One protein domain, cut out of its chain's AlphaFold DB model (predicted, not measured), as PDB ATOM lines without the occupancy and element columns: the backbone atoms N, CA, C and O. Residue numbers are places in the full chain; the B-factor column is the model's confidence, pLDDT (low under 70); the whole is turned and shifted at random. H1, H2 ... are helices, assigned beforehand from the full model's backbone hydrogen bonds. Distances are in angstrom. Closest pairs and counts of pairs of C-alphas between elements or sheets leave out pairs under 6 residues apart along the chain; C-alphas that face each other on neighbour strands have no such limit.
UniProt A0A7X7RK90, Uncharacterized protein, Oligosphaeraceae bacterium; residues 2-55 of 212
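Overview. This is residues 2 to 55 of the 212 residues of an uncharacterized protein of Oligosphaeraceae bacterium (UniProt A0A7X7RK90). One long helix, H3, begins beside a small helical hairpin of H1 and H2, and residues 44 to 55, of which 44 to 52 belong to H3, stick out from that body as an arm. The arm makes much of the length of an elongated outline whose C-alphas span 39 by 22 by 15 A. The printed part has 54 residues with three named helices, H1, H2 and H3 in chain order, and no named strand; the class is all helix. The whole is only just compact, close to loose, with a radius of gyration of the C-alphas of 12.0 A.

Along the chain. H3, residues 33 to 52, is the longest helix and measures 28.1 A from first to last C-alpha; it ends at C-alpha 52 at (-74.151, -41.314, 166.040). H2, residues 20 to 29, measures 14.3 A. H1, residues 3 to 15, measures 18.4 A and begins at C-alpha 3 at (-54.645, -63.959, 148.927).

Arrangement. H3 touches H2 with residues 35 to 39 alone. The closest C-alphas of the two, those of Ser 29 and Ala 36, are 4.6 A apart. Their lines stand at a steep tilt of 58 degrees, opposite ways. H2 touches H1, where the closest C-alphas, those of Ala 12 and Ala 22, are 4.4 A apart. H1 and H2 form a helical hairpin, running opposite ways at a shallow tilt of 34 degrees, only just short of steep. H1 and H3 are close but not clearly touching, with the closest C-alphas, those of Cys 5 and Cys 35, 6.8 A apart. In H1, H2 and H3 every O i to N i+4 pair is within hydrogen-bond range.

Size, cuts and confidence. The two C-alphas farthest apart, those of His 3 and His 55, are 40.5 A apart. Without residues 44 to 55, which stand free, the body spans 22 by 22 by 14 A. The printed part has no cut, and the links H1 to H2 and H2 to H3 are tight. The mean pLDDT of the printed part is 87.5, and residues 2 to 3 and 52 to 55 are under 70.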
ATOM      1  N   ALA A   2     -57.928 -66.764 149.054       60.97
ATOM      2  CA  ALA A   2     -57.991 -65.598 149.956       60.97
ATOM      3  C   ALA A   2     -56.947 -64.498 149.661       60.97
ATOM      4  O   ALA A   2     -57.235 -63.320 149.810       60.97
ATOM      5  N   HIS A   3     -55.776 -64.873 149.134       66.19
ATOM      6  CA  HIS A   3     -54.645 -63.959 148.927       66.19
ATOM      7  C   HIS A   3     -54.954 -62.746 148.025       66.19
ATOM      8  O   HIS A   3     -54.402 -61.668 148.219       66.19
ATOM      9  N   ASN A   4     -55.846 -62.892 147.039       82.75
ATOM     10  CA  ASN A   4     -56.236 -61.758 146.193       82.75
ATOM     11  C   ASN A   4     -57.221 -60.824 146.910       82.75
ATOM     12  O   ASN A   4     -57.186 -59.624 146.666       82.75
ATOM     13  N   CYS A   5     -58.063 -61.350 147.804       89.75
ATOM     14  CA  CYS A   5     -59.009 -60.559 148.590       89.75
ATOM     15  C   CYS A   5     -58.267 -59.655 149.582       89.75
ATOM     16  O   CYS A   5     -58.532 -58.455 149.615       89.75
ATOM     17  N   ASP A   6     -57.298 -60.220 150.315       91.06
ATOM     18  CA  ASP A   6     -56.468 -59.476 151.273       91.06
ATOM     19  C   ASP A   6     -55.686 -58.355 150.576       91.06
ATOM     20  O   ASP A   6     -55.669 -57.224 151.051       91.06
ATOM     21  N   TYR A   7     -55.133 -58.626 149.387       93.06
ATOM     22  CA  TYR A   7     -54.430 -57.616 148.595       93.06
ATOM     23  C   TYR A   7     -55.310 -56.397 148.265       93.06
ATOM     24  O   TYR A   7     -54.884 -55.259 148.461       93.06
ATOM     25  N   TYR A   8     -56.536 -56.615 147.772       92.38
ATOM     26  CA  TYR A   8     -57.443 -55.506 147.450       92.38
ATOM     27  C   TYR A   8     -57.932 -54.779 148.705       92.38
ATOM     28  O   TYR A   8     -58.010 -53.550 148.695       92.38
ATOM     29  N   ARG A   9     -58.231 -55.523 149.778       92.56
ATOM     30  CA  ARG A   9     -58.687 -54.967 151.055       92.56
ATOM     31  C   ARG A   9     -57.620 -54.070 151.672       92.56
ATOM     32  O   ARG A   9     -57.876 -52.897 151.922       92.56
ATOM     33  N   ASP A  10     -56.422 -54.599 151.887       93.62
ATOM     34  CA  ASP A  10     -55.372 -53.895 152.621       93.62
ATOM     35  C   ASP A  10     -54.910 -52.656 151.847       93.62
ATOM     36  O   ASP A  10     -54.721 -51.584 152.424       93.62
ATOM     37  N   ARG A  11     -54.831 -52.754 150.515       93.38
ATOM     38  CA  ARG A  11     -54.508 -51.608 149.661       93.38
ATOM     39  C   ARG A  11     -55.589 -50.523 149.706       93.38
ATOM     40  O   ARG A  11     -55.252 -49.344 149.779       93.38
ATOM     41  N   ALA A  12     -56.869 -50.899 149.714       93.12
ATOM     42  CA  ALA A  12     -57.972 -49.948 149.860       93.12
ATOM     43  C   ALA A  12     -57.988 -49.274 151.243       93.12
ATOM     44  O   ALA A  12     -58.273 -48.081 151.332       93.12
ATOM     45  N   ILE A  13     -57.645 -50.004 152.310       91.56
ATOM     46  CA  ILE A  13     -57.565 -49.456 153.673       91.56
ATOM     47  C   ILE A  13     -56.410 -48.454 153.795       91.56
ATOM     48  O   ILE A  13     -56.593 -47.383 154.371       91.56
ATOM     49  N   VAL A  14     -55.236 -48.771 153.237       93.81
ATOM     50  CA  VAL A  14     -54.049 -47.901 153.307       93.81
ATOM     51  C   VAL A  14     -54.215 -46.631 152.468       93.81
ATOM     52  O   VAL A  14     -53.880 -45.546 152.936       93.81
ATOM     53  N   GLU A  15     -54.725 -46.745 151.239       91.94
ATOM     54  CA  GLU A  15     -54.927 -45.587 150.352       91.94
ATOM     55  C   GLU A  15     -56.199 -44.782 150.698       91.94
ATOM     56  O   GLU A  15     -56.350 -43.640 150.261       91.94
ATOM     57  N   GLY A  16     -57.103 -45.354 151.498       88.69
ATOM     58  CA  GLY A  16     -58.369 -44.755 151.915       88.69
ATOM     59  C   GLY A  16     -59.555 -45.129 151.018       88.69
ATOM     60  O   GLY A  16     -59.406 -45.453 149.839       88.69
ATOM     61  N   MET A  17     -60.772 -45.048 151.569       86.38
ATOM     62  CA  MET A  17     -62.006 -45.549 150.930       86.38
ATOM     63  C   MET A  17     -62.482 -44.752 149.699       86.38
ATOM     64  O   MET A  17     -63.299 -45.261 148.918       86.38
ATOM     65  N   ASP A  18     -61.935 -43.552 149.492       88.75
ATOM     66  CA  ASP A  18     -62.205 -42.679 148.336       88.75
ATOM     67  C   ASP A  18     -61.166 -42.834 147.206       88.75
ATOM     68  O   ASP A  18     -61.267 -42.200 146.152       88.75
ATOM     69  N   SER A  19     -60.156 -43.684 147.404       93.25
ATOM     70  CA  SER A  19     -59.055 -43.891 146.459       93.25
ATOM     71  C   SER A  19     -59.433 -44.753 145.245       93.25
ATOM     72  O   SER A  19     -60.473 -45.422 145.189       93.25
ATOM     73  N   LEU A  20     -58.535 -44.790 144.252       94.12
ATOM     74  CA  LEU A  20     -58.640 -45.720 143.125       94.12
ATOM     75  C   LEU A  20     -58.547 -47.184 143.583       94.12
ATOM     76  O   LEU A  20     -59.309 -48.008 143.076       94.12
ATOM     77  N   ALA A  21     -57.711 -47.503 144.577       93.00
ATOM     78  CA  ALA A  21     -57.631 -48.852 145.140       93.00
ATOM     79  C   ALA A  21     -58.962 -49.308 145.755       93.00
ATOM     80  O   ALA A  21     -59.392 -50.443 145.544       93.00
ATOM     81  N   ALA A  22     -59.689 -48.410 146.425       92.50
ATOM     82  CA  ALA A  22     -61.018 -48.726 146.937       92.50
ATOM     83  C   ALA A  22     -62.039 -48.990 145.814       92.50
ATOM     84  O   ALA A  22     -62.951 -49.805 145.974       92.50
ATOM     85  N   ARG A  23     -61.904 -48.350 144.643       94.06
ATOM     86  CA  ARG A  23     -62.731 -48.673 143.463       94.06
ATOM     87  C   ARG A  23     -62.386 -50.038 142.876       94.06
ATOM     88  O   ARG A  23     -63.297 -50.753 142.458       94.06
ATOM     89  N   GLU A  24     -61.108 -50.408 142.855       93.38
ATOM     90  CA  GLU A  24     -60.663 -51.745 142.437       93.38
ATOM     91  C   GLU A  24     -61.228 -52.824 143.367       93.38
ATOM     92  O   GLU A  24     -61.793 -53.809 142.886       93.38
ATOM     93  N   TRP A  25     -61.190 -52.596 144.683       94.75
ATOM     94  CA  TRP A  25     -61.786 -53.503 145.665       94.75
ATOM     95  C   TRP A  25     -63.309 -53.634 145.498       94.75
ATOM     96  O   TRP A  25     -63.831 -54.751 145.451       94.75
ATOM     97  N   ARG A  26     -64.025 -52.522 145.271       93.56
ATOM     98  CA  ARG A  26     -65.466 -52.532 144.934       93.56
ATOM     99  C   ARG A  26     -65.781 -53.218 143.600       93.56
ATOM    100  O   ARG A  26     -66.885 -53.720 143.406       93.56
ATOM    101  N   ASN A  27     -64.852 -53.236 142.648       93.69
ATOM    102  CA  ASN A  27     -65.034 -53.993 141.409       93.69
ATOM    103  C   ASN A  27     -64.804 -55.497 141.636       93.69
ATOM    104  O   ASN A  27     -65.545 -56.327 141.105       93.69
ATOM    105  N   HIS A  28     -63.815 -55.847 142.461       93.19
ATOM    106  CA  HIS A  28     -63.561 -57.223 142.879       93.19
ATOM    107  C   HIS A  28     -64.752 -57.820 143.647       93.19
ATOM    108  O   HIS A  28     -65.152 -58.956 143.379       93.19
ATOM    109  N   SER A  29     -65.381 -57.045 144.534       92.75
ATOM    110  CA  SER A  29     -66.516 -57.505 145.342       92.75
ATOM    111  C   SER A  29     -67.747 -57.913 144.527       92.75
ATOM    112  O   SER A  29     -68.498 -58.782 144.962       92.75
ATOM    113  N   ARG A  30     -67.914 -57.407 143.296       92.75
ATOM    114  CA  ARG A  30     -68.975 -57.864 142.372       92.75
ATOM    115  C   ARG A  30     -68.902 -59.361 142.068       92.75
ATOM    116  O   ARG A  30     -69.918 -59.968 141.747       92.75
ATOM    117  N   HIS A  31     -67.709 -59.941 142.167       91.31
ATOM    118  CA  HIS A  31     -67.443 -61.350 141.881       91.31
ATOM    119  C   HIS A  31     -67.045 -62.143 143.138       91.31
ATOM    120  O   HIS A  31     -66.896 -63.361 143.069       91.31
ATOM    121  N   CYS A  32     -66.885 -61.479 144.288       91.69
ATOM    122  CA  CYS A  32     -66.469 -62.088 145.549       91.69
ATOM    123  C   CYS A  32     -67.431 -61.704 146.681       91.69
ATOM    124  O   CYS A  32     -67.418 -60.577 147.177       91.69
ATOM    125  N   ARG A  33     -68.236 -62.674 147.135       91.69
ATOM    126  CA  ARG A  33     -69.255 -62.463 148.179       91.69
ATOM    127  C   ARG A  33     -68.661 -62.051 149.532       91.69
ATOM    128  O   ARG A  33     -69.292 -61.276 150.240       91.69
ATOM    129  N   ALA A  34     -67.466 -62.539 149.874       91.06
ATOM    130  CA  ALA A  34     -66.786 -62.171 151.117       91.06
ATOM    131  C   ALA A  34     -66.438 -60.674 151.130       91.06
ATOM    132  O   ALA A  34     -66.875 -59.949 152.016       91.06
ATOM    133  N   CYS A  35     -65.774 -60.181 150.079       91.94
ATOM    134  CA  CYS A  35     -65.460 -58.757 149.955       91.94
ATOM    135  C   CYS A  35     -66.717 -57.881 149.833       91.94
ATOM    136  O   CYS A  35     -66.715 -56.750 150.302       91.94
ATOM    137  N   ALA A  36     -67.799 -58.379 149.223       93.81
ATOM    138  CA  ALA A  36     -69.067 -57.647 149.178       93.81
ATOM    139  C   ALA A  36     -69.666 -57.446 150.576       93.81
ATOM    140  O   ALA A  36     -70.130 -56.353 150.892       93.81
ATOM    141  N   MET A  37     -69.620 -58.484 151.416       94.19
ATOM    142  CA  MET A  37     -70.073 -58.405 152.802       94.19
ATOM    143  C   MET A  37     -69.197 -57.454 153.622       94.19
ATOM    144  O   MET A  37     -69.731 -56.614 154.336       94.19
ATOM    145  N   GLU A  38     -67.873 -57.545 153.491       93.12
ATOM    146  CA  GLU A  38     -66.941 -56.660 154.202       93.12
ATOM    147  C   GLU A  38     -67.188 -55.184 153.874       93.12
ATOM    148  O   GLU A  38     -67.309 -54.366 154.782       93.12
ATOM    149  N   ILE A  39     -67.329 -54.849 152.588       92.75
ATOM    150  CA  ILE A  39     -67.623 -53.476 152.158       92.75
ATOM    151  C   ILE A  39     -68.969 -53.014 152.726       92.75
ATOM    152  O   ILE A  39     -69.048 -51.921 153.274       92.75
ATOM    153  N   HIS A  40     -70.003 -53.858 152.677       93.62
ATOM    154  CA  HIS A  40     -71.312 -53.522 153.238       93.62
ATOM    155  C   HIS A  40     -71.260 -53.273 154.754       93.62
ATOM    156  O   HIS A  40     -71.913 -52.356 155.255       93.62
ATOM    157  N   ILE A  41     -70.494 -54.076 155.501       93.56
ATOM    158  CA  ILE A  41     -70.296 -53.879 156.943       93.56
ATOM    159  C   ILE A  41     -69.612 -52.534 157.194       93.56
ATOM    160  O   ILE A  41     -70.062 -51.780 158.054       93.56
ATOM    161  N   LEU A  42     -68.560 -52.209 156.438       92.56
ATOM    162  CA  LEU A  42     -67.861 -50.930 156.571       92.56
ATOM    163  C   LEU A  42     -68.772 -49.741 156.253       92.56
ATOM    164  O   LEU A  42     -68.789 -48.786 157.025       92.56
ATOM    165  N   ASP A  43     -69.558 -49.818 155.180       91.88
ATOM    166  CA  ASP A  43     -70.515 -48.770 154.815       91.88
ATOM    167  C   ASP A  43     -71.569 -48.590 155.922       91.88
ATOM    168  O   ASP A  43     -71.801 -47.472 156.377       91.88
ATOM    169  N   SER A  44     -72.109 -49.692 156.459       90.00
ATOM    170  CA  SER A  44     -73.069 -49.662 157.577       90.00
ATOM    171  C   SER A  44     -72.466 -49.044 158.843       90.00
ATOM    172  O   SER A  44     -73.126 -48.279 159.544       90.00
ATOM    173  N   LEU A  45     -71.207 -49.362 159.159       88.25
ATOM    174  CA  LEU A  45     -70.496 -48.772 160.296       88.25
ATOM    175  C   LEU A  45     -70.220 -47.283 160.075       88.25
ATOM    176  O   LEU A  45     -70.301 -46.507 161.025       88.25
ATOM    177  N   CYS A  46     -69.917 -46.875 158.844       85.94
ATOM    178  CA  CYS A  46     -69.762 -45.472 158.480       85.94
ATOM    179  C   CYS A  46     -71.076 -44.706 158.641       85.94
ATOM    180  O   CYS A  46     -71.075 -43.659 159.287       85.94
ATOM    181  N   GLU A  47     -72.186 -45.230 158.128       85.81
ATOM    182  CA  GLU A  47     -73.517 -44.638 158.302       85.81
ATOM    183  C   GLU A  47     -73.883 -44.538 159.785       85.81
ATOM    184  O   GLU A  47     -74.182 -43.451 160.265       85.81
ATOM    185  N   GLN A  48     -73.717 -45.616 160.557       82.12
ATOM    186  CA  GLN A  48     -73.953 -45.593 162.003       82.12
ATOM    187  C   GLN A  48     -73.044 -44.605 162.736       82.12
ATOM    188  O   GLN A  48     -73.474 -43.969 163.696       82.12
ATOM    189  N   ALA A  49     -71.782 -44.475 162.327       79.75
ATOM    190  CA  ALA A  49     -70.874 -43.497 162.906       79.75
ATOM    191  C   ALA A  49     -71.303 -42.067 162.564       79.75
ATOM    192  O   ALA A  49     -71.162 -41.192 163.411       79.75
ATOM    193  N   MET A  50     -71.833 -41.820 161.366       79.50
ATOM    194  CA  MET A  50     -72.363 -40.515 160.968       79.50
ATOM    195  C   MET A  50     -73.680 -40.194 161.686       79.50
ATOM    196  O   MET A  50     -73.817 -39.093 162.215       79.50
ATOM    197  N   ASP A  51     -74.574 -41.173 161.819       72.69
ATOM    198  CA  ASP A  51     -75.827 -41.058 162.568       72.69
ATOM    199  C   ASP A  51     -75.581 -40.865 164.068       72.69
ATOM    200  O   ASP A  51     -76.273 -40.092 164.725       72.69
ATOM    201  N   ARG A  52     -74.561 -41.518 164.637       63.53
ATOM    202  CA  ARG A  52     -74.151 -41.314 166.040       63.53
ATOM    203  C   ARG A  52     -73.295 -40.068 166.244       63.53
ATOM    204  O   ARG A  52     -73.236 -39.559 167.358       63.53
ATOM    205  N   ARG A  53     -72.674 -39.541 165.186       59.91
ATOM    206  CA  ARG A  53     -72.112 -38.179 165.137       59.91
ATOM    207  C   ARG A  53     -73.208 -37.139 164.886       59.91
ATOM    208  O   ARG A  53     -72.922 -36.065 164.353       59.91
ATOM    209  N   GLN A  54     -74.446 -37.429 165.296       59.31
ATOM    210  CA  GLN A  54     -75.464 -36.413 165.499       59.31
ATOM    211  C   GLN A  54     -74.843 -35.241 166.257       59.31
ATOM    212  O   GLN A  54     -74.192 -35.387 167.289       59.31
ATOM    213  N   HIS A  55     -74.971 -34.097 165.603       61.66
ATOM    214  CA  HIS A  55     -74.324 -32.830 165.871       61.66
ATOM    215  C   HIS A  55     -74.129 -32.578 167.363       61.66
ATOM    216  O   HIS A  55     -75.103 -32.441 168.098       61.66
TER     217      HIS A  55